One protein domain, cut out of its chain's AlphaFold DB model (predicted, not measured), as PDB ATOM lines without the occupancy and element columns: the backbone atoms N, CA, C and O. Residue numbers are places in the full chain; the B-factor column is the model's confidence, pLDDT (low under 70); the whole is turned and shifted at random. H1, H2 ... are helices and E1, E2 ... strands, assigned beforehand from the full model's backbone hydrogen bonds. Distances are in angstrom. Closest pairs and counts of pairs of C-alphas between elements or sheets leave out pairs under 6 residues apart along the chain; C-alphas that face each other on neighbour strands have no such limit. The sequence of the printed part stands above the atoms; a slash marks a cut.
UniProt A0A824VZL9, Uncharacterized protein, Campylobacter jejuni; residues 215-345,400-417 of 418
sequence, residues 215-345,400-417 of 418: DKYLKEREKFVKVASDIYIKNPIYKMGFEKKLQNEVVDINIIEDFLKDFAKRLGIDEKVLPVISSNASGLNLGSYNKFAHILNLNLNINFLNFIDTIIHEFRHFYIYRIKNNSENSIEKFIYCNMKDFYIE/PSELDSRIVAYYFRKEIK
ATOM      1  N   ASP A 215     -21.632 -57.738 -41.102       97.56
ATOM      2  CA  ASP A 215     -21.764 -57.928 -39.649       97.56
ATOM      3  C   ASP A 215     -21.506 -56.632 -38.866       97.56
ATOM      4  O   ASP A 215     -22.132 -56.389 -37.833       97.56
ATOM      5  N   LYS A 216     -20.599 -55.774 -39.355       95.94
ATOM      6  CA  LYS A 216     -20.352 -54.450 -38.761       95.94
ATOM      7  C   LYS A 216     -21.596 -53.573 -38.898       95.94
ATOM      8  O   LYS A 216     -21.992 -52.928 -37.933       95.94
ATOM      9  N   TYR A 217     -22.233 -53.606 -40.065       96.50
ATOM     10  CA  TYR A 217     -23.473 -52.882 -40.312       96.50
ATOM     11  C   TYR A 217     -24.639 -53.382 -39.445       96.50
ATOM     12  O   TYR A 217     -25.344 -52.568 -38.852       96.50
ATOM     13  N   LEU A 218     -24.823 -54.703 -39.315       97.56
ATOM     14  CA  LEU A 218     -25.869 -55.271 -38.453       97.56
ATOM     15  C   LEU A 218     -25.709 -54.807 -37.002       97.56
ATOM     16  O   LEU A 218     -26.680 -54.349 -36.405       97.56
ATOM     17  N   LYS A 219     -24.479 -54.816 -36.473       96.31
ATOM     18  CA  LYS A 219     -24.188 -54.310 -35.122       96.31
ATOM     19  C   LYS A 219     -24.529 -52.830 -34.954       96.31
ATOM     20  O   LYS A 219     -25.080 -52.450 -33.923       96.31
ATOM     21  N   GLU A 220     -24.229 -51.982 -35.939       94.38
ATOM     22  CA  GLU A 220     -24.590 -50.557 -35.869       94.38
ATOM     23  C   GLU A 220     -26.106 -50.333 -35.999       94.38
ATOM     24  O   GLU A 220     -26.664 -49.489 -35.294       94.38
ATOM     25  N   ARG A 221     -26.805 -51.120 -36.829       96.00
ATOM     26  CA  ARG A 221     -28.276 -51.105 -36.911       96.00
ATOM     27  C   ARG A 221     -28.907 -51.511 -35.572       96.00
ATOM     28  O   ARG A 221     -29.772 -50.798 -35.070       96.00
ATOM     29  N   GLU A 222     -28.442 -52.604 -34.968       97.25
ATOM     30  CA  GLU A 222     -28.887 -53.077 -33.647       97.25
ATOM     31  C   GLU A 222     -28.615 -52.041 -32.552       97.25
ATOM     32  O   GLU A 222     -29.486 -51.746 -31.734       97.25
ATOM     33  N   LYS A 223     -27.423 -51.438 -32.553       96.56
ATOM     34  CA  LYS A 223     -27.051 -50.372 -31.618       96.56
ATOM     35  C   LYS A 223     -27.980 -49.167 -31.735       96.56
ATOM     36  O   LYS A 223     -28.408 -48.655 -30.705       96.56
ATOM     37  N   PHE A 224     -28.313 -48.726 -32.950       97.38
ATOM     38  CA  PHE A 224     -29.256 -47.626 -33.158       97.38
ATOM     39  C   PHE A 224     -30.616 -47.933 -32.516       97.38
ATOM     40  O   PHE A 224     -31.113 -47.131 -31.725       97.38
ATOM     41  N   VAL A 225     -31.175 -49.116 -32.800       98.06
ATOM     42  CA  VAL A 225     -32.461 -49.565 -32.242       98.06
ATOM     43  C   VAL A 225     -32.406 -49.628 -30.717       98.06
ATOM     44  O   VAL A 225     -33.267 -49.064 -30.047       98.06
ATOM     45  N   LYS A 226     -31.371 -50.268 -30.166       98.12
ATOM     46  CA  LYS A 226     -31.206 -50.455 -28.722       98.12
ATOM     47  C   LYS A 226     -31.072 -49.136 -27.974       98.12
ATOM     48  O   LYS A 226     -31.623 -48.986 -26.890       98.12
ATOM     49  N   VAL A 227     -30.325 -48.179 -28.526       97.88
ATOM     50  CA  VAL A 227     -30.178 -46.861 -27.901       97.88
ATOM     51  C   VAL A 227     -31.519 -46.126 -27.892       97.88
ATOM     52  O   VAL A 227     -31.893 -45.589 -26.850       97.88
ATOM     53  N   ALA A 228     -32.256 -46.135 -29.009       97.69
ATOM     54  CA  ALA A 228     -33.580 -45.520 -29.082       97.69
ATOM     55  C   ALA A 228     -34.540 -46.119 -28.045       97.69
ATOM     56  O   ALA A 228     -35.177 -45.386 -27.285       97.69
ATOM     57  N   SER A 229     -34.641 -47.453 -28.008       97.75
ATOM     58  CA  SER A 229     -35.571 -48.160 -27.126       97.75
ATOM     59  C   SER A 229     -35.207 -47.976 -25.655       97.75
ATOM     60  O   SER A 229     -36.088 -47.705 -24.844       97.75
ATOM     61  N   ASP A 230     -33.918 -48.021 -25.308       97.31
ATOM     62  CA  ASP A 230     -33.449 -47.781 -23.942       97.31
ATOM     63  C   ASP A 230     -33.851 -46.394 -23.429       97.31
ATOM     64  O   ASP A 230     -34.304 -46.273 -22.293       97.31
ATOM     65  N   ILE A 231     -33.693 -45.352 -24.249       96.81
ATOM     66  CA  ILE A 231     -34.052 -43.976 -23.877       96.81
ATOM     67  C   ILE A 231     -35.561 -43.852 -23.693       96.81
ATOM     68  O   ILE A 231     -36.010 -43.305 -22.687       96.81
ATOM     69  N   TYR A 232     -36.336 -44.404 -24.628       96.56
ATOM     70  CA  TYR A 232     -37.793 -44.395 -24.557       96.56
ATOM     71  C   TYR A 232     -38.313 -45.125 -23.308       96.56
ATOM     72  O   TYR A 232     -39.146 -44.594 -22.582       96.56
ATOM     73  N   ILE A 233     -37.807 -46.331 -23.022       95.00
ATOM     74  CA  ILE A 233     -38.286 -47.179 -21.919       95.00
ATOM     75  C   ILE A 233     -37.846 -46.639 -20.554       95.00
ATOM     76  O   ILE A 233     -38.626 -46.673 -19.601       95.00
ATOM     77  N   LYS A 234     -36.589 -46.193 -20.428       94.12
ATOM     78  CA  LYS A 234     -35.995 -45.827 -19.130       94.12
ATOM     79  C   LYS A 234     -36.356 -44.416 -18.679       94.12
ATOM     80  O   LYS A 234     -36.201 -44.137 -17.494       94.12
ATOM     81  N   ASN A 235     -36.816 -43.544 -19.579       93.81
ATOM     82  CA  ASN A 235     -37.253 -42.196 -19.233       93.81
ATOM     83  C   ASN A 235     -38.796 -42.107 -19.215       93.81
ATOM     84  O   ASN A 235     -39.421 -42.049 -20.279       93.81
ATOM     85  N   PRO A 236     -39.430 -42.047 -18.024       92.56
ATOM     86  CA  PRO A 236     -40.886 -41.981 -17.908       92.56
ATOM     87  C   PRO A 236     -41.504 -40.764 -18.603       92.56
ATOM     88  O   PRO A 236     -42.632 -40.857 -19.076       92.56
ATOM     89  N   ILE A 237     -40.775 -39.644 -18.702       94.94
ATOM     90  CA  ILE A 237     -41.268 -38.410 -19.331       94.94
ATOM     91  C   ILE A 237     -41.502 -38.643 -20.825       94.94
ATOM     92  O   ILE A 237     -42.570 -38.306 -21.334       94.94
ATOM     93  N   TYR A 238     -40.544 -39.267 -21.517       94.19
ATOM     94  CA  TYR A 238     -40.677 -39.567 -22.945       94.19
ATOM     95  C   TYR A 238     -41.783 -40.580 -23.189       94.19
ATOM     96  O   TYR A 238     -42.666 -40.337 -24.008       94.19
ATOM     97  N   LYS A 239     -41.785 -41.680 -22.428       93.31
ATOM     98  CA  LYS A 239     -42.807 -42.716 -22.565       93.31
ATOM     99  C   LYS A 239     -44.215 -42.149 -22.377       93.31
ATOM    100  O   LYS A 239     -45.026 -42.245 -23.292       93.31
ATOM    101  N   MET A 240     -44.477 -41.495 -21.243       92.75
ATOM    102  CA  MET A 240     -45.786 -40.900 -20.955       92.75
ATOM    103  C   MET A 240     -46.145 -39.813 -21.968       92.75
ATOM    104  O   MET A 240     -47.283 -39.749 -22.426       92.75
ATOM    105  N   GLY A 241     -45.180 -38.970 -22.345       93.12
ATOM    106  CA  GLY A 241     -45.383 -37.894 -23.308       93.12
ATOM    107  C   GLY A 241     -45.780 -38.394 -24.693       93.12
ATOM    108  O   GLY A 241     -46.661 -37.809 -25.313       93.12
ATOM    109  N   PHE A 242     -45.187 -39.493 -25.158       93.44
ATOM    110  CA  PHE A 242     -45.533 -40.120 -26.433       93.44
ATOM    111  C   PHE A 242     -46.852 -40.906 -26.329       93.44
ATOM    112  O   PHE A 242     -47.680 -40.840 -27.236       93.44
ATOM    113  N   GLU A 243     -47.082 -41.620 -25.221       93.31
ATOM    114  CA  GLU A 243     -48.293 -42.423 -24.974       93.31
ATOM    115  C   GLU A 243     -49.570 -41.583 -24.831       93.31
ATOM    116  O   GLU A 243     -50.661 -42.115 -25.020       93.31
ATOM    117  N   LYS A 244     -49.465 -40.260 -24.642       91.56
ATOM    118  CA  LYS A 244     -50.577 -39.310 -24.842       91.56
ATOM    119  C   LYS A 244     -51.328 -39.541 -26.157       91.56
ATOM    120  O   LYS A 244     -52.549 -39.399 -26.223       91.56
ATOM    121  N   LYS A 245     -50.634 -39.993 -27.209       89.62
ATOM    122  CA  LYS A 245     -51.274 -40.343 -28.485       89.62
ATOM    123  C   LYS A 245     -52.249 -41.509 -28.412       89.62
ATOM    124  O   LYS A 245     -53.171 -41.543 -29.221       89.62
ATOM    125  N   LEU A 246     -52.098 -42.429 -27.460       89.50
ATOM    126  CA  LEU A 246     -53.079 -43.496 -27.229       89.50
ATOM    127  C   LEU A 246     -54.438 -42.931 -26.789       89.50
ATOM    128  O   LEU A 246     -55.468 -43.556 -27.020       89.50
ATOM    129  N   GLN A 247     -54.438 -41.735 -26.198       88.69
ATOM    130  CA  GLN A 247     -55.619 -41.009 -25.731       88.69
ATOM    131  C   GLN A 247     -56.052 -39.909 -26.721       88.69
ATOM    132  O   GLN A 247     -56.904 -39.087 -26.399       88.69
ATOM    133  N   ASN A 248     -55.489 -39.896 -27.938       85.12
ATOM    134  CA  ASN A 248     -55.671 -38.850 -28.956       85.12
ATOM    135  C   ASN A 248     -55.254 -37.439 -28.506       85.12
ATOM    136  O   ASN A 248     -55.668 -36.447 -29.105       85.12
ATOM    137  N   GLU A 249     -54.401 -37.332 -27.488       88.19
ATOM    138  CA  GLU A 249     -53.886 -36.048 -27.032       88.19
ATOM    139  C   GLU A 249     -52.760 -35.524 -27.945       88.19
ATOM    140  O   GLU A 249     -52.135 -36.244 -28.740       88.19
ATOM    141  N   VAL A 250     -52.508 -34.218 -27.845       85.25
ATOM    142  CA  VAL A 250     -51.397 -33.556 -28.533       85.25
ATOM    143  C   VAL A 250     -50.104 -33.841 -27.770       85.25
ATOM    144  O   VAL A 250     -50.030 -33.663 -26.555       85.25
ATOM    145  N   VAL A 251     -49.078 -34.284 -28.497       88.75
ATOM    146  CA  VAL A 251     -47.730 -34.466 -27.948       88.75
ATOM    147  C   VAL A 251     -47.018 -33.127 -28.023       88.75
ATOM    148  O   VAL A 251     -46.993 -32.503 -29.084       88.75
ATOM    149  N   ASP A 252     -46.450 -32.695 -26.901       90.38
ATOM    150  CA  ASP A 252     -45.592 -31.514 -26.866       90.38
ATOM    151  C   ASP A 252     -44.316 -31.798 -27.668       90.38
ATOM    152  O   ASP A 252     -43.612 -32.779 -27.416       90.38
ATOM    153  N   ILE A 253     -44.032 -30.935 -28.644       90.44
ATOM    154  CA  ILE A 253     -42.873 -31.053 -29.528       90.44
ATOM    155  C   ILE A 253     -41.558 -31.054 -28.741       90.44
ATOM    156  O   ILE A 253     -40.644 -31.779 -29.121       90.44
ATOM    157  N   ASN A 254     -41.500 -30.359 -27.598       93.50
ATOM    158  CA  ASN A 254     -40.318 -30.325 -26.735       93.50
ATOM    159  C   ASN A 254     -39.952 -31.723 -26.213       93.50
ATOM    160  O   ASN A 254     -38.779 -32.056 -26.095       93.50
ATOM    161  N   ILE A 255     -40.946 -32.588 -25.968       95.06
ATOM    162  CA  ILE A 255     -40.703 -33.973 -25.532       95.06
ATOM    163  C   ILE A 255     -40.030 -34.772 -26.655       95.06
ATOM    164  O   ILE A 255     -39.165 -35.606 -26.390       95.06
ATOM    165  N   ILE A 256     -40.414 -34.520 -27.910       95.19
ATOM    166  CA  ILE A 256     -39.802 -35.157 -29.083       95.19
ATOM    167  C   ILE A 256     -38.374 -34.631 -29.267       95.19
ATOM    168  O   ILE A 256     -37.460 -35.425 -29.483       95.19
ATOM    169  N   GLU A 257     -38.170 -33.318 -29.148       95.56
ATOM    170  CA  GLU A 257     -36.844 -32.697 -29.229       95.56
ATOM    171  C   GLU A 257     -35.897 -33.257 -28.168       95.56
ATOM    172  O   GLU A 257     -34.816 -33.732 -28.513       95.56
ATOM    173  N   ASP A 258     -36.312 -33.284 -26.903       96.31
ATOM    174  CA  ASP A 258     -35.505 -33.808 -25.801       96.31
ATOM    175  C   ASP A 258     -35.186 -35.298 -25.983       96.31
ATOM    176  O   ASP A 258     -34.044 -35.715 -25.782       96.31
ATOM    177  N   PHE A 259     -36.158 -36.095 -26.443       97.44
ATOM    178  CA  PHE A 259     -35.927 -37.496 -26.793       97.44
ATOM    179  C   PHE A 259     -34.847 -37.642 -27.878       97.44
ATOM    180  O   PHE A 259     -33.912 -38.430 -27.720       97.44
ATOM    181  N   LEU A 260     -34.938 -36.871 -28.970       96.75
ATOM    182  CA  LEU A 260     -33.963 -36.927 -30.062       96.75
ATOM    183  C   LEU A 260     -32.582 -36.401 -29.646       96.75
ATOM    184  O   LEU A 260     -31.572 -36.913 -30.132       96.75
ATOM    185  N   LYS A 261     -32.516 -35.431 -28.725       96.38
ATOM    186  CA  LYS A 261     -31.262 -34.937 -28.136       96.38
ATOM    187  C   LYS A 261     -30.554 -36.010 -27.327       96.38
ATOM    188  O   LYS A 261     -29.377 -36.283 -27.573       96.38
ATOM    189  N   ASP A 262     -31.269 -36.667 -26.419       96.69
ATOM    190  CA  ASP A 262     -30.720 -37.777 -25.640       96.69
ATOM    191  C   ASP A 262     -30.306 -38.941 -26.546       96.69
ATOM    192  O   ASP A 262     -29.253 -39.561 -26.337       96.69
ATOM    193  N   PHE A 263     -31.090 -39.198 -27.598       96.56
ATOM    194  CA  PHE A 263     -30.786 -40.222 -28.590       96.56
ATOM    195  C   PHE A 263     -29.495 -39.912 -29.351       96.56
ATOM    196  O   PHE A 263     -28.560 -40.720 -29.339       96.56
ATOM    197  N   ALA A 264     -29.379 -38.721 -29.933       94.56
ATOM    198  CA  ALA A 264     -28.160 -38.277 -30.603       94.56
ATOM    199  C   ALA A 264     -26.942 -38.299 -29.680       94.56
ATOM    200  O   ALA A 264     -25.899 -38.837 -30.059       94.56
ATOM    201  N   LYS A 265     -27.079 -37.801 -28.448       95.25
ATOM    202  CA  LYS A 265     -25.994 -37.777 -27.463       95.25
ATOM    203  C   LYS A 265     -25.449 -39.177 -27.186       95.25
ATOM    204  O   LYS A 265     -24.234 -39.372 -27.165       95.25
ATOM    205  N   ARG A 266     -26.323 -40.175 -27.019       95.50
ATOM    206  CA  ARG A 266     -25.922 -41.581 -26.824       95.50
ATOM    207  C   ARG A 266     -25.274 -42.204 -28.060       95.50
ATOM    208  O   ARG A 266     -24.456 -43.111 -27.914       95.50
ATOM    209  N   LEU A 267     -25.603 -41.714 -29.252       93.44
ATOM    210  CA  LEU A 267     -24.948 -42.091 -30.506       93.44
ATOM    211  C   LEU A 267     -23.649 -41.308 -30.778       93.44
ATOM    212  O   LEU A 267     -22.987 -41.578 -31.779       93.44
ATOM    213  N   GLY A 268     -23.263 -40.371 -29.903       91.94
ATOM    214  CA  GLY A 268     -22.074 -39.531 -30.078       91.94
ATOM    215  C   GLY A 268     -22.252 -38.407 -31.104       91.94
ATOM    216  O   GLY A 268     -21.276 -37.958 -31.699       91.94
ATOM    217  N   ILE A 269     -23.490 -37.970 -31.343       92.50
ATOM    218  CA  ILE A 269     -23.829 -36.873 -32.254       92.50
ATOM    219  C   ILE A 269     -24.002 -35.585 -31.441       92.50
ATOM    220  O   ILE A 269     -24.735 -35.563 -30.455       92.50
ATOM    221  N   ASP A 270     -23.324 -34.515 -31.866       90.50
ATOM    222  CA  ASP A 270     -23.448 -33.176 -31.274       90.50
ATOM    223  C   ASP A 270     -24.871 -32.629 -31.472       90.50
ATOM    224  O   ASP A 270     -25.383 -32.619 -32.589       90.50
ATOM    225  N   GLU A 271     -25.494 -32.133 -30.402       89.38
ATOM    226  CA  GLU A 271     -26.825 -31.518 -30.424       89.38
ATOM    227  C   GLU A 271     -26.934 -30.381 -31.452       89.38
ATOM    228  O   GLU A 271     -27.972 -30.224 -32.088       89.38
ATOM    229  N   LYS A 272     -25.851 -29.631 -31.694       90.25
ATOM    230  CA  LYS A 272     -25.841 -28.488 -32.627       90.25
ATOM    231  C   LYS A 272     -26.127 -28.862 -34.080       90.25
ATOM    232  O   LYS A 272     -26.392 -27.979 -34.889       90.25
ATOM    233  N   VAL A 273     -26.002 -30.142 -34.428       90.50
ATOM    234  CA  VAL A 273     -26.234 -30.635 -35.794       90.50
ATOM    235  C   VAL A 273     -27.566 -31.365 -35.940       90.50
ATOM    236  O   VAL A 273     -27.834 -31.912 -37.010       90.50
ATOM    237  N   LEU A 274     -28.363 -31.440 -34.869       93.31
ATOM    238  CA  LEU A 274     -29.685 -32.045 -34.915       93.31
ATOM    239  C   LEU A 274     -30.607 -31.262 -35.855       93.31
ATOM    240  O   LEU A 274     -30.491 -30.037 -35.955       93.31
ATOM    241  N   PRO A 275     -31.527 -31.951 -36.548       93.88
ATOM    242  CA  PRO A 275     -32.501 -31.274 -37.374       93.88
ATOM    243  C   PRO A 275     -33.514 -30.527 -36.508       93.88
ATOM    244  O   PRO A 275     -33.901 -30.994 -35.437       93.88
ATOM    245  N   VAL A 276     -33.992 -29.397 -37.020       93.12
ATOM    246  CA  VAL A 276     -35.110 -28.669 -36.414       93.12
ATOM    247  C   VAL A 276     -36.393 -29.459 -36.655       93.12
ATOM    248  O   VAL A 276     -36.651 -29.888 -37.786       93.12
ATOM    249  N   ILE A 277     -37.208 -29.655 -35.616       93.31
ATOM    250  CA  ILE A 277     -38.500 -30.328 -35.765       93.31
ATOM    251  C   ILE A 277     -39.536 -29.325 -36.276       93.31
ATOM    252  O   ILE A 277     -39.655 -28.206 -35.785       93.31
ATOM    253  N   SER A 278     -40.304 -29.737 -37.279       89.44
ATOM    254  CA  SER A 278     -41.426 -28.978 -37.831       89.44
ATOM    255  C   SER A 278     -42.676 -29.849 -37.814       89.44
ATOM    256  O   SER A 278     -42.643 -30.999 -38.244       89.44
ATOM    257  N   SER A 279     -43.804 -29.312 -37.353       80.44
ATOM    258  CA  SER A 279     -45.086 -30.031 -37.293       80.44
ATOM    259  C   SER A 279     -45.986 -29.779 -38.511       80.44
ATOM    260  O   SER A 279     -47.199 -29.953 -38.433       80.44
ATOM    261  N   ASN A 280     -45.412 -29.325 -39.631       73.62
ATOM    262  CA  ASN A 280     -46.170 -28.878 -40.808       73.62
ATOM    263  C   ASN A 280     -46.512 -30.001 -41.804       73.62
ATOM    264  O   ASN A 280     -47.083 -29.728 -42.863       73.62
ATOM    265  N   ALA A 281     -46.160 -31.259 -41.514       70.00
ATOM    266  CA  ALA A 281     -46.528 -32.364 -42.395       70.00
ATOM    267  C   ALA A 281     -48.039 -32.638 -42.308       70.00
ATOM    268  O   ALA A 281     -48.622 -32.684 -41.225       70.00
ATOM    269  N   SER A 282     -48.679 -32.814 -43.464       61.78
ATOM    270  CA  SER A 282     -50.118 -33.054 -43.575       61.78
ATOM    271  C   SER A 282     -50.438 -34.020 -44.721       61.78
ATOM    272  O   SER A 282     -49.624 -34.252 -45.618       61.78
ATOM    273  N   GLY A 283     -51.637 -34.608 -44.685       62.34
ATOM    274  CA  GLY A 283     -52.114 -35.540 -45.710       62.34
ATOM    275  C   GLY A 283     -51.461 -36.925 -45.637       62.34
ATOM    276  O   GLY A 283     -51.268 -37.470 -44.555       62.34
ATOM    277  N   LEU A 284     -51.144 -37.505 -46.803       60.09
ATOM    278  CA  LEU A 284     -50.518 -38.833 -46.934       60.09
ATOM    279  C   LEU A 284     -49.054 -38.874 -46.467       60.09
ATOM    280  O   LEU A 284     -48.504 -39.956 -46.272       60.09
ATOM    281  N   ASN A 285     -48.422 -37.711 -46.295       72.56
ATOM    282  CA  ASN A 285     -47.068 -37.621 -45.781       72.56
ATOM    283  C   ASN A 285     -47.088 -37.690 -44.244       72.56
ATOM    284  O   ASN A 285     -47.544 -36.758 -43.578       72.56
ATOM    285  N   LEU A 286     -46.616 -38.809 -43.688       83.94
ATOM    286  CA  LEU A 286     -46.536 -39.009 -42.237       83.94
ATOM    287  C   LEU A 286     -45.357 -38.236 -41.625       83.94
ATOM    288  O   LEU A 286     -45.467 -37.746 -40.504       83.94
ATOM    289  N   GLY A 287     -44.272 -38.061 -42.378       89.88
ATOM    290  CA  GLY A 287     -43.104 -37.283 -41.990       89.88
ATOM    291  C   GLY A 287     -42.038 -37.281 -43.081       89.88
ATOM    292  O   GLY A 287     -42.109 -38.045 -44.038       89.88
ATOM    293  N   SER A 288     -41.074 -36.368 -42.970       91.88
ATOM    294  CA  SER A 288     -39.938 -36.320 -43.889       91.88
ATOM    295  C   SER A 288     -38.715 -35.644 -43.284       91.88
ATOM    296  O   SER A 288     -38.803 -34.566 -42.690       91.88
ATOM    297  N   TYR A 289     -37.542 -36.223 -43.514       93.31
ATOM    298  CA  TYR A 289     -36.265 -35.572 -43.268       93.31
ATOM    299  C   TYR A 289     -35.764 -34.828 -44.515       93.31
ATOM    300  O   TYR A 289     -35.366 -35.416 -45.522       93.31
ATOM    301  N   ASN A 290     -35.722 -33.497 -44.436       90.25
ATOM    302  CA  ASN A 290     -35.112 -32.657 -45.459       90.25
ATOM    303  C   ASN A 290     -33.627 -32.427 -45.144       90.25
ATOM    304  O   ASN A 290     -33.264 -31.565 -44.342       90.25
ATOM    305  N   LYS A 291     -32.757 -33.155 -45.849       86.94
ATOM    306  CA  LYS A 291     -31.295 -33.046 -45.724       86.94
ATOM    307  C   LYS A 291     -30.712 -31.674 -46.086       86.94
ATOM    308  O   LYS A 291     -29.629 -31.365 -45.607       86.94
ATOM    309  N   PHE A 292     -31.384 -30.865 -46.909       86.06
ATOM    310  CA  PHE A 292     -30.891 -29.544 -47.327       86.06
ATOM    311  C   PHE A 292     -31.280 -28.446 -46.341       86.06
ATOM    312  O   PHE A 292     -30.464 -27.590 -46.025       86.06
ATOM    313  N   ALA A 293     -32.518 -28.489 -45.846       89.56
ATOM    314  CA  ALA A 293     -33.006 -27.543 -44.848       89.56
ATOM    315  C   ALA A 293     -32.645 -27.953 -43.409       89.56
ATOM    316  O   ALA A 293     -32.820 -27.159 -42.494       89.56
ATOM    317  N   HIS A 294     -32.175 -29.191 -43.211       90.56
ATOM    318  CA  HIS A 294     -31.976 -29.810 -41.896       90.56
ATOM    319  C   HIS A 294     -33.246 -29.760 -41.034       90.56
ATOM    320  O   HIS A 294     -33.206 -29.420 -39.855       90.56
ATOM    321  N   ILE A 295     -34.380 -30.121 -41.641       93.31
ATOM    322  CA  ILE A 295     -35.693 -30.136 -40.986       93.31
ATOM    323  C   ILE A 295     -36.214 -31.568 -40.930       93.31
ATOM    324  O   ILE A 295     -36.204 -32.267 -41.943       93.31
ATOM    325  N   LEU A 296     -36.700 -31.977 -39.761       94.56
ATOM    326  CA  LEU A 296     -37.455 -33.207 -39.559       94.56
ATOM    327  C   LEU A 296     -38.937 -32.825 -39.442       94.56
ATOM    328  O   LEU A 296     -39.385 -32.310 -38.419       94.56
ATOM    329  N   ASN A 297     -39.688 -33.012 -40.527       92.75
ATOM    330  CA  ASN A 297     -41.119 -32.735 -40.558       92.75
ATOM    331  C   ASN A 297     -41.891 -33.936 -40.012       92.75
ATOM    332  O   ASN A 297     -41.695 -35.053 -40.483       92.75
ATOM    333  N   LEU A 298     -42.801 -33.700 -39.071       91.50
ATOM    334  CA  LEU A 298     -43.634 -34.724 -38.447       91.50
ATOM    335  C   LEU A 298     -45.106 -34.359 -38.565       91.50
ATOM    336  O   LEU A 298     -45.501 -33.228 -38.281       91.50
ATOM    337  N   ASN A 299     -45.934 -35.330 -38.943       88.69
ATOM    338  CA  ASN A 299     -47.376 -35.192 -38.838       88.69
ATOM    339  C   ASN A 299     -47.789 -35.635 -37.433       88.69
ATOM    340  O   ASN A 299     -47.770 -36.819 -37.106       88.69
ATOM    341  N   LEU A 300     -48.162 -34.677 -36.585       86.75
ATOM    342  CA  LEU A 300     -48.588 -34.968 -35.213       86.75
ATOM    343  C   LEU A 300     -50.044 -35.460 -35.137       86.75
ATOM    344  O   LEU A 300     -50.484 -35.875 -34.069       86.75
ATOM    345  N   ASN A 301     -50.799 -35.448 -36.237       85.44
ATOM    346  CA  ASN A 301     -52.219 -35.815 -36.292       85.44
ATOM    347  C   ASN A 301     -52.432 -37.238 -36.832       85.44
ATOM    348  O   ASN A 301     -53.310 -37.485 -37.656       85.44
ATOM    349  N   ILE A 302     -51.612 -38.183 -36.371       86.19
ATOM    350  CA  ILE A 302     -51.655 -39.595 -36.772       86.19
ATOM    351  C   ILE A 302     -51.748 -40.505 -35.546       86.19
ATOM    352  O   ILE A 302     -51.489 -40.080 -34.420       86.19
ATOM    353  N   ASN A 303     -52.149 -41.763 -35.757       88.06
ATOM    354  CA  ASN A 303     -52.236 -42.744 -34.673       88.06
ATOM    355  C   ASN A 303     -50.856 -43.025 -34.050       88.06
ATOM    356  O   ASN A 303     -49.825 -42.835 -34.693       88.06
ATOM    357  N   PHE A 304     -50.854 -43.520 -32.812       90.25
ATOM    358  CA  PHE A 304     -49.641 -43.749 -32.024       90.25
ATOM    359  C   PHE A 304     -48.573 -44.603 -32.726       90.25
ATOM    360  O   PHE A 304     -47.402 -44.230 -32.712       90.25
ATOM    361  N   LEU A 305     -48.966 -45.707 -33.371       88.44
ATOM    362  CA  LEU A 305     -48.022 -46.589 -34.068       88.44
ATOM    363  C   LEU A 305     -47.320 -45.853 -35.211       88.44
ATOM    364  O   LEU A 305     -46.094 -45.820 -35.266       88.44
ATOM    365  N   ASN A 306     -48.091 -45.198 -36.083       87.81
ATOM    366  CA  ASN A 306     -47.532 -44.410 -37.180       87.81
ATOM    367  C   ASN A 306     -46.707 -43.218 -36.669       87.81
ATOM    368  O   ASN A 306     -45.705 -42.877 -37.290       87.81
ATOM    369  N   PHE A 307     -47.101 -42.600 -35.554       91.31
ATOM    370  CA  PHE A 307     -46.376 -41.493 -34.924       91.31
ATOM    371  C   PHE A 307     -44.970 -41.905 -34.480       91.31
ATOM    372  O   PHE A 307     -43.989 -41.282 -34.887       91.31
ATOM    373  N   ILE A 308     -44.864 -42.987 -33.707       93.06
ATOM    374  CA  ILE A 308     -43.576 -43.509 -33.247       93.06
ATOM    375  C   ILE A 308     -42.714 -43.992 -34.416       93.06
ATOM    376  O   ILE A 308     -41.536 -43.633 -34.487       93.06
ATOM    377  N   ASP A 309     -43.295 -44.761 -35.343       92.31
ATOM    378  CA  ASP A 309     -42.564 -45.279 -36.503       92.31
ATOM    379  C   ASP A 309     -41.959 -44.139 -37.319       92.31
ATOM    380  O   ASP A 309     -40.799 -44.218 -37.712       92.31
ATOM    381  N   THR A 310     -42.723 -43.064 -37.533       93.56
ATOM    382  CA  THR A 310     -42.267 -41.903 -38.304       93.56
ATOM    383  C   THR A 310     -41.080 -41.219 -37.632       93.56
ATOM    384  O   THR A 310     -40.093 -40.934 -38.304       93.56
ATOM    385  N   ILE A 311     -41.116 -40.994 -36.312       95.94
ATOM    386  CA  ILE A 311     -39.994 -40.361 -35.596       95.94
ATOM    387  C   ILE A 311     -38.708 -41.171 -35.790       95.94
ATOM    388  O   ILE A 311     -37.672 -40.612 -36.153       95.94
ATOM    389  N   ILE A 312     -38.774 -42.489 -35.586       97.62
ATOM    390  CA  ILE A 312     -37.608 -43.369 -35.714       97.62
ATOM    391  C   ILE A 312     -37.142 -43.475 -37.172       97.62
ATOM    392  O   ILE A 312     -35.939 -43.423 -37.432       97.62
ATOM    393  N   HIS A 313     -38.076 -43.582 -38.118       96.12
ATOM    394  CA  HIS A 313     -37.796 -43.665 -39.550       96.12
ATOM    395  C   HIS A 313     -37.080 -42.407 -40.063       96.12
ATOM    396  O   HIS A 313     -36.008 -42.502 -40.660       96.12
ATOM    397  N   GLU A 314     -37.623 -41.220 -39.789       96.31
ATOM    398  CA  GLU A 314     -37.030 -39.966 -40.260       96.31
ATOM    399  C   GLU A 314     -35.712 -39.651 -39.548       96.31
ATOM    400  O   GLU A 314     -34.755 -39.174 -40.167       96.31
ATOM    401  N   PHE A 315     -35.602 -39.986 -38.258       97.12
ATOM    402  CA  PHE A 315     -34.337 -39.840 -37.545       97.12
ATOM    403  C   PHE A 315     -33.265 -40.806 -38.064       97.12
ATOM    404  O   PHE A 315     -32.078 -40.473 -38.055       97.12
ATOM    405  N   ARG A 316     -33.651 -41.981 -38.583       96.81
ATOM    406  CA  ARG A 316     -32.720 -42.902 -39.246       96.81
ATOM    407  C   ARG A 316     -32.176 -42.321 -40.553       96.81
ATOM    408  O   ARG A 316     -30.967 -42.422 -40.779       96.81
ATOM    409  N   HIS A 317     -33.000 -41.644 -41.356       95.81
ATOM    410  CA  HIS A 317     -32.522 -40.903 -42.537       95.81
ATOM    411  C   HIS A 317     -31.507 -39.820 -42.154       95.81
ATOM    412  O   HIS A 317     -30.425 -39.746 -42.746       95.81
ATOM    413  N   PHE A 318     -31.804 -39.031 -41.114       95.25
ATOM    414  CA  PHE A 318     -30.855 -38.064 -40.551       95.25
ATOM    415  C   PHE A 318     -29.546 -38.732 -40.114       95.25
ATOM    416  O   PHE A 318     -28.460 -38.281 -40.486       95.25
ATOM    417  N   TYR A 319     -29.638 -39.826 -39.361       94.56
ATOM    418  CA  TYR A 319     -28.483 -40.545 -38.843       94.56
ATOM    419  C   TYR A 319     -27.564 -41.028 -39.967       94.56
ATOM    420  O   TYR A 319     -26.375 -40.710 -39.949       94.56
ATOM    421  N   ILE A 320     -28.110 -41.711 -40.983       93.94
ATOM    422  CA  ILE A 320     -27.347 -42.167 -42.155       93.94
ATOM    423  C   ILE A 320     -26.698 -40.985 -42.881       93.94
ATOM    424  O   ILE A 320     -25.516 -41.047 -43.234       93.94
ATOM    425  N   TYR A 321     -27.438 -39.885 -43.073       91.38
ATOM    426  CA  TYR A 321     -26.888 -38.675 -43.682       91.38
ATOM    427  C   TYR A 321     -25.687 -38.141 -42.893       91.38
ATOM    428  O   TYR A 321     -24.680 -37.743 -43.485       91.38
ATOM    429  N   ARG A 322     -25.775 -38.172 -41.558       87.38
ATOM    430  CA  ARG A 322     -24.767 -37.623 -40.652       87.38
ATOM    431  C   ARG A 322     -23.504 -38.476 -40.562       87.38
ATOM    432  O   ARG A 322     -22.409 -37.906 -40.581       87.38
ATOM    433  N   ILE A 323     -23.630 -39.801 -40.463       78.12
ATOM    434  CA  ILE A 323     -22.478 -40.705 -40.277       78.12
ATOM    435  C   ILE A 323     -21.680 -40.939 -41.567       78.12
ATOM    436  O   ILE A 323     -20.506 -41.312 -41.515       78.12
ATOM    437  N   LYS A 324     -22.265 -40.667 -42.741       69.12
ATOM    438  CA  LYS A 324     -21.640 -40.983 -44.031       69.12
ATOM    439  C   LYS A 324     -20.325 -40.253 -44.313       69.12
ATOM    440  O   LYS A 324     -19.513 -40.785 -45.066       69.12
ATOM    441  N   ASN A 325     -20.062 -39.083 -43.729       58.09
ATOM    442  CA  ASN A 325     -18.789 -38.394 -43.985       58.09
ATOM    443  C   ASN A 325     -17.561 -39.215 -43.553       58.09
ATOM    444  O   ASN A 325     -16.502 -39.028 -44.139       58.09
ATOM    445  N   ASN A 326     -17.721 -40.159 -42.614       64.94
ATOM    446  CA  ASN A 326     -16.623 -40.969 -42.077       64.94
ATOM    447  C   ASN A 326     -16.916 -42.477 -42.055       64.94
ATOM    448  O   ASN A 326     -16.100 -43.240 -41.544       64.94
ATOM    449  N   SER A 327     -18.071 -42.932 -42.557       82.94
ATOM    450  CA  SER A 327     -18.349 -44.367 -42.555       82.94
ATOM    451  C   SER A 327     -17.417 -45.080 -43.528       82.94
ATOM    452  O   SER A 327     -17.313 -44.722 -44.701       82.94
ATOM    453  N   GLU A 328     -16.753 -46.123 -43.047       88.25
ATOM    454  CA  GLU A 328     -16.014 -47.056 -43.892       88.25
ATOM    455  C   GLU A 328     -16.923 -48.155 -44.459       88.25
ATOM    456  O   GLU A 328     -16.564 -48.747 -45.474       88.25
ATOM    457  N   ASN A 329     -18.112 -48.357 -43.873       94.81
ATOM    458  CA  ASN A 329     -19.016 -49.453 -44.198       94.81
ATOM    459  C   ASN A 329     -19.680 -49.287 -45.579       94.81
ATOM    460  O   ASN A 329     -20.235 -48.235 -45.907       94.81
ATOM    461  N   SER A 330     -19.631 -50.338 -46.393       95.38
ATOM    462  CA  SER A 330     -20.134 -50.366 -47.765       95.38
ATOM    463  C   SER A 330     -21.659 -50.234 -47.833       95.38
ATOM    464  O   SER A 330     -22.164 -49.464 -48.652       95.38
ATOM    465  N   ILE A 331     -22.396 -50.889 -46.932       96.94
ATOM    466  CA  ILE A 331     -23.861 -50.848 -46.886       96.94
ATOM    467  C   ILE A 331     -24.343 -49.457 -46.469       96.94
ATOM    468  O   ILE A 331     -25.222 -48.894 -47.117       96.94
ATOM    469  N   GLU A 332     -23.732 -48.842 -45.456       96.12
ATOM    470  CA  GLU A 332     -24.083 -47.471 -45.047       96.12
ATOM    471  C   GLU A 332     -23.850 -46.456 -46.175       96.12
ATOM    472  O   GLU A 332     -24.690 -45.586 -46.422       96.12
ATOM    473  N   LYS A 333     -22.745 -46.597 -46.922       95.31
ATOM    474  CA  LYS A 333     -22.480 -45.789 -48.124       95.31
ATOM    475  C   LYS A 333     -23.528 -46.020 -49.211       95.31
ATOM    476  O   LYS A 333     -23.939 -45.058 -49.856       95.31
ATOM    477  N   PHE A 334     -23.954 -47.263 -49.415       96.44
ATOM    478  CA  PHE A 334     -24.961 -47.625 -50.410       96.44
ATOM    479  C   PHE A 334     -26.324 -46.998 -50.097       96.44
ATOM    480  O   PHE A 334     -26.893 -46.317 -50.953       96.44
ATOM    481  N   ILE A 335     -26.788 -47.128 -48.851       96.75
ATOM    482  CA  ILE A 335     -28.011 -46.485 -48.344       96.75
ATOM    483  C   ILE A 335     -27.935 -44.974 -48.552       96.75
ATOM    484  O   ILE A 335     -28.864 -44.359 -49.080       96.75
ATOM    485  N   TYR A 336     -26.801 -44.373 -48.196       94.94
ATOM    486  CA  TYR A 336     -26.611 -42.948 -48.383       94.94
ATOM    487  C   TYR A 336     -26.650 -42.532 -49.858       94.94
ATOM    488  O   TYR A 336     -27.267 -41.520 -50.173       94.94
ATOM    489  N   CYS A 337     -25.964 -43.241 -50.761       93.94
ATOM    490  CA  CYS A 337     -25.924 -42.880 -52.182       93.94
ATOM    491  C   CYS A 337     -27.325 -42.937 -52.803       93.94
ATOM    492  O   CYS A 337     -27.696 -42.029 -53.548       93.94
ATOM    493  N   ASN A 338     -28.130 -43.937 -52.428       95.06
ATOM    494  CA  ASN A 338     -29.546 -43.971 -52.780       95.06
ATOM    495  C   ASN A 338     -30.284 -42.735 -52.244       95.06
ATOM    496  O   ASN A 338     -30.839 -41.981 -53.032       95.06
ATOM    497  N   MET A 339     -30.216 -42.450 -50.943       91.94
ATOM    498  CA  MET A 339     -30.910 -41.302 -50.342       91.94
ATOM    499  C   MET A 339     -30.448 -39.939 -50.891       91.94
ATOM    500  O   MET A 339     -31.229 -38.987 -51.007       91.94
ATOM    501  N   LYS A 340     -29.149 -39.784 -51.173       90.38
ATOM    502  CA  LYS A 340     -28.571 -38.502 -51.574       90.38
ATOM    503  C   LYS A 340     -28.831 -38.214 -53.048       90.38
ATOM    504  O   LYS A 340     -29.343 -37.134 -53.343       90.38
ATOM    505  N   ASP A 341     -28.450 -39.144 -53.914       90.81
ATOM    506  CA  ASP A 341     -28.205 -38.867 -55.329       90.81
ATOM    507  C   ASP A 341     -29.291 -39.482 -56.224       90.81
ATOM    508  O   ASP A 341     -29.755 -38.832 -57.161       90.81
ATOM    509  N   PHE A 342     -29.768 -40.687 -55.888       94.19
ATOM    510  CA  PHE A 342     -30.704 -41.478 -56.702       94.19
ATOM    511  C   PHE A 342     -31.882 -42.013 -55.886       94.19
ATOM    512  O   PHE A 342     -32.169 -43.214 -55.896       94.19
ATOM    513  N   TYR A 343     -32.540 -41.106 -55.164       93.50
ATOM    514  CA  TYR A 343     -33.776 -41.396 -54.449       93.50
ATOM    515  C   TYR A 343     -34.918 -41.545 -55.450       93.50
ATOM    516  O   TYR A 343     -35.020 -40.759 -56.398       93.50
ATOM    517  N   ILE A 344     -35.758 -42.554 -55.240       92.62
ATOM    518  CA  ILE A 344     -36.904 -42.859 -56.090       92.62
ATOM    519  C   ILE A 344     -38.153 -42.425 -55.346       92.62
ATOM    520  O   ILE A 344     -38.471 -42.963 -54.289       92.62
ATOM    521  N   GLU A 345     -38.854 -41.437 -55.885       89.81
ATOM    522  CA  GLU A 345     -40.102 -40.979 -55.295       89.81
ATOM    523  C   GLU A 345     -41.234 -41.975 -55.550       89.81
ATOM    524  O   GLU A 345     -41.279 -42.672 -56.566       89.81
ATOM    525  N   PRO A 400     -32.930 -48.889 -50.827       96.50
ATOM    526  CA  PRO A 400     -32.121 -49.051 -49.618       96.50
ATOM    527  C   PRO A 400     -32.454 -48.114 -48.450       96.50
ATOM    528  O   PRO A 400     -32.578 -48.586 -47.321       96.50
ATOM    529  N   SER A 401     -32.601 -46.807 -48.696       95.38
ATOM    530  CA  SER A 401     -32.819 -45.809 -47.638       95.38
ATOM    531  C   SER A 401     -34.159 -45.976 -46.947       95.38
ATOM    532  O   SER A 401     -34.247 -45.987 -45.725       95.38
ATOM    533  N   GLU A 402     -35.203 -46.156 -47.740       94.06
ATOM    534  CA  GLU A 402     -36.558 -46.356 -47.253       94.06
ATOM    535  C   GLU A 402     -36.703 -47.702 -46.536       94.06
ATOM    536  O   GLU A 402     -37.368 -47.804 -45.502       94.06
ATOM    537  N   LEU A 403     -36.061 -48.743 -47.074       94.44
ATOM    538  CA  LEU A 403     -36.123 -50.090 -46.530       94.44
ATOM    539  C   LEU A 403     -35.402 -50.195 -45.180       94.44
ATOM    540  O   LEU A 403     -35.973 -50.743 -44.239       94.44
ATOM    541  N   ASP A 404     -34.188 -49.646 -45.059       96.12
ATOM    542  CA  ASP A 404     -33.445 -49.640 -43.793       96.12
ATOM    543  C   ASP A 404     -34.208 -48.901 -42.688       96.12
ATOM    544  O   ASP A 404     -34.393 -49.439 -41.596       96.12
ATOM    545  N   SER A 405     -34.718 -47.702 -42.981       95.44
ATOM    546  CA  SER A 405     -35.461 -46.897 -42.009       95.44
ATOM    547  C   SER A 405     -36.746 -47.588 -41.531       95.44
ATOM    548  O   SER A 405     -37.063 -47.534 -40.342       95.44
ATOM    549  N   ARG A 406     -37.456 -48.317 -42.408       93.44
ATOM    550  CA  ARG A 406     -38.610 -49.151 -42.013       93.44
ATOM    551  C   ARG A 406     -38.225 -50.319 -41.107       93.44
ATOM    552  O   ARG A 406     -38.900 -50.555 -40.108       93.44
ATOM    553  N   ILE A 407     -37.141 -51.028 -41.426       94.56
ATOM    554  CA  ILE A 407     -36.645 -52.146 -40.606       94.56
ATOM    555  C   ILE A 407     -36.281 -51.661 -39.201       94.56
ATOM    556  O   ILE A 407     -36.612 -52.302 -38.207       94.56
ATOM    557  N   VAL A 408     -35.606 -50.516 -39.113       96.06
ATOM    558  CA  VAL A 408     -35.204 -49.915 -37.840       96.06
ATOM    559  C   VAL A 408     -36.418 -49.508 -37.001       96.06
ATOM    560  O   VAL A 408     -36.464 -49.837 -35.816       96.06
ATOM    561  N   ALA A 409     -37.419 -48.854 -37.602       95.06
ATOM    562  CA  ALA A 409     -38.667 -48.505 -36.917       95.06
ATOM    563  C   ALA A 409     -39.402 -49.750 -36.391       95.06
ATOM    564  O   ALA A 409     -39.805 -49.799 -35.228       95.06
ATOM    565  N   TYR A 410     -39.478 -50.809 -37.200       93.31
ATOM    566  CA  TYR A 410     -40.061 -52.083 -36.786       93.31
ATOM    567  C   TYR A 410     -39.368 -52.699 -35.568       93.31
ATOM    568  O   TYR A 410     -40.030 -53.064 -34.595       93.31
ATOM    569  N   TYR A 411     -38.040 -52.818 -35.604       94.94
ATOM    570  CA  TYR A 411     -37.309 -53.411 -34.487       94.94
ATOM    571  C   TYR A 411     -37.386 -52.545 -33.230       94.94
ATOM    572  O   TYR A 411     -37.494 -53.089 -32.134       94.94
ATOM    573  N   PHE A 412     -37.435 -51.217 -33.371       96.50
ATOM    574  CA  PHE A 412     -37.734 -50.334 -32.246       96.50
ATOM    575  C   PHE A 412     -39.086 -50.674 -31.605       96.50
ATOM    576  O   PHE A 412     -39.135 -50.870 -30.390       96.50
ATOM    577  N   ARG A 413     -40.162 -50.822 -32.397       92.44
ATOM    578  CA  ARG A 413     -41.487 -51.217 -31.878       92.44
ATOM    579  C   ARG A 413     -41.442 -52.537 -31.115       92.44
ATOM    580  O   ARG A 413     -41.988 -52.622 -30.016       92.44
ATOM    581  N   LYS A 414     -40.744 -53.542 -31.653       92.38
ATOM    582  CA  LYS A 414     -40.584 -54.842 -30.982       92.38
ATOM    583  C   LYS A 414     -39.884 -54.716 -29.630       92.38
ATOM    584  O   LYS A 414     -40.355 -55.308 -28.661       92.38
ATOM    585  N   GLU A 415     -38.823 -53.919 -29.541       94.75
ATOM    586  CA  GLU A 415     -38.100 -53.686 -28.283       94.75
ATOM    587  C   GLU A 415     -38.975 -52.993 -27.226       94.75
ATOM    588  O   GLU A 415     -38.925 -53.342 -26.044       94.75
ATOM    589  N   ILE A 416     -39.832 -52.054 -27.639       92.75
ATOM    590  CA  ILE A 416     -40.754 -51.359 -26.727       92.75
ATOM    591  C   ILE A 416     -42.075 -52.111 -26.487       92.75
ATOM    592  O   ILE A 416     -42.928 -51.616 -25.750       92.75
ATOM    593  N   LYS A 417     -42.202 -53.336 -27.025       88.25
ATOM    594  CA  LYS A 417     -43.335 -54.268 -26.867       88.25
ATOM    595  C   LYS A 417     -44.657 -53.774 -27.473       88.25
ATOM    596  O   LYS A 417     -45.709 -53.943 -26.853       88.25
TER     597      LYS A 417
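AT A GLANCE: This is residues 215 to 345 and 400 to 417 of the 418 residues of an uncharacterized protein of Campylobacter jejuni (UniProt A0A824VZL9). A small sheet, E1, E3 and E2, covers one side of the long helix H4, which runs through the core, and H6 crosses H4 on its opposite side. H1 and H3 fill a third side, while H2 packs on residues 304 to 308 of H4 and H5 on its residues 317 to 321. The printed part, mostly helix, has 149 residues with six named helices and three named strands, in the order H1 H2 H3 E1 E2 E3 H4 H5 H6; the sheet is mixed. It is compact, with a radius of gyration of the C-alphas of 14.6 A and spans of 43 by 32 by 28 A.

HOW THE PARTS SIT: Inner strand E3, residues 295 to 298, is parallel to E1, residues 276 to 278, with N 296 and O 276 within hydrogen-bond range at 2.9 A. E3 forms an antiparallel hairpin with E2, residues 287 to 290, with N 297 and O 288 at 2.8 A. H4, residues 304 to 323, is over E2 at a height over the sheet of 8.2 A. H3, residues 253 to 266, and H4 on one face of the sheet make two layers. H6, residues 400 to 415, touches H4 at a steep tilt of 52 degrees, opposite ways, closest at the C-alphas of His 313 and Ser 405, 4.7 A. H1, residues 215 to 234, touches H6, closest at the C-alphas of Val 225 and Phe 412, 5.3 A. H2, residues 236 to 247, and H3 form a helical hairpin, closest at the C-alphas of Tyr 238 and Ile 255, 6.2 A. H5, residues 330 to 340, touches H4, about perpendicular at 73 degrees, closest at the C-alphas of Ile 320 and Tyr 336, 6.3 A. Every O i to N i+4 pair is within hydrogen-bond range in H1, H3, H4, H5 and H6; in H2, 5 of 8 are.

IN THESE COORDINATES: H4 measures 28.6 A, H1 27.7 A and H6 22.6 A from first to last C-alpha. C-alpha 215 begins H1 at (-21.764, -57.928, -39.649), and C-alpha 415 ends H6 at (-38.100, -53.686, -28.283).

THE WHOLE: The C-alphas farthest apart, of Gln 247 and Glu 328, are 44.0 A apart. Residues 346 to 399 are not printed; C-alphas 345 and 400 are 12.7 A apart across the cut. Of the links printed whole, none is long. Residues 282 to 284 and 324 to 326 have pLDDT under 70.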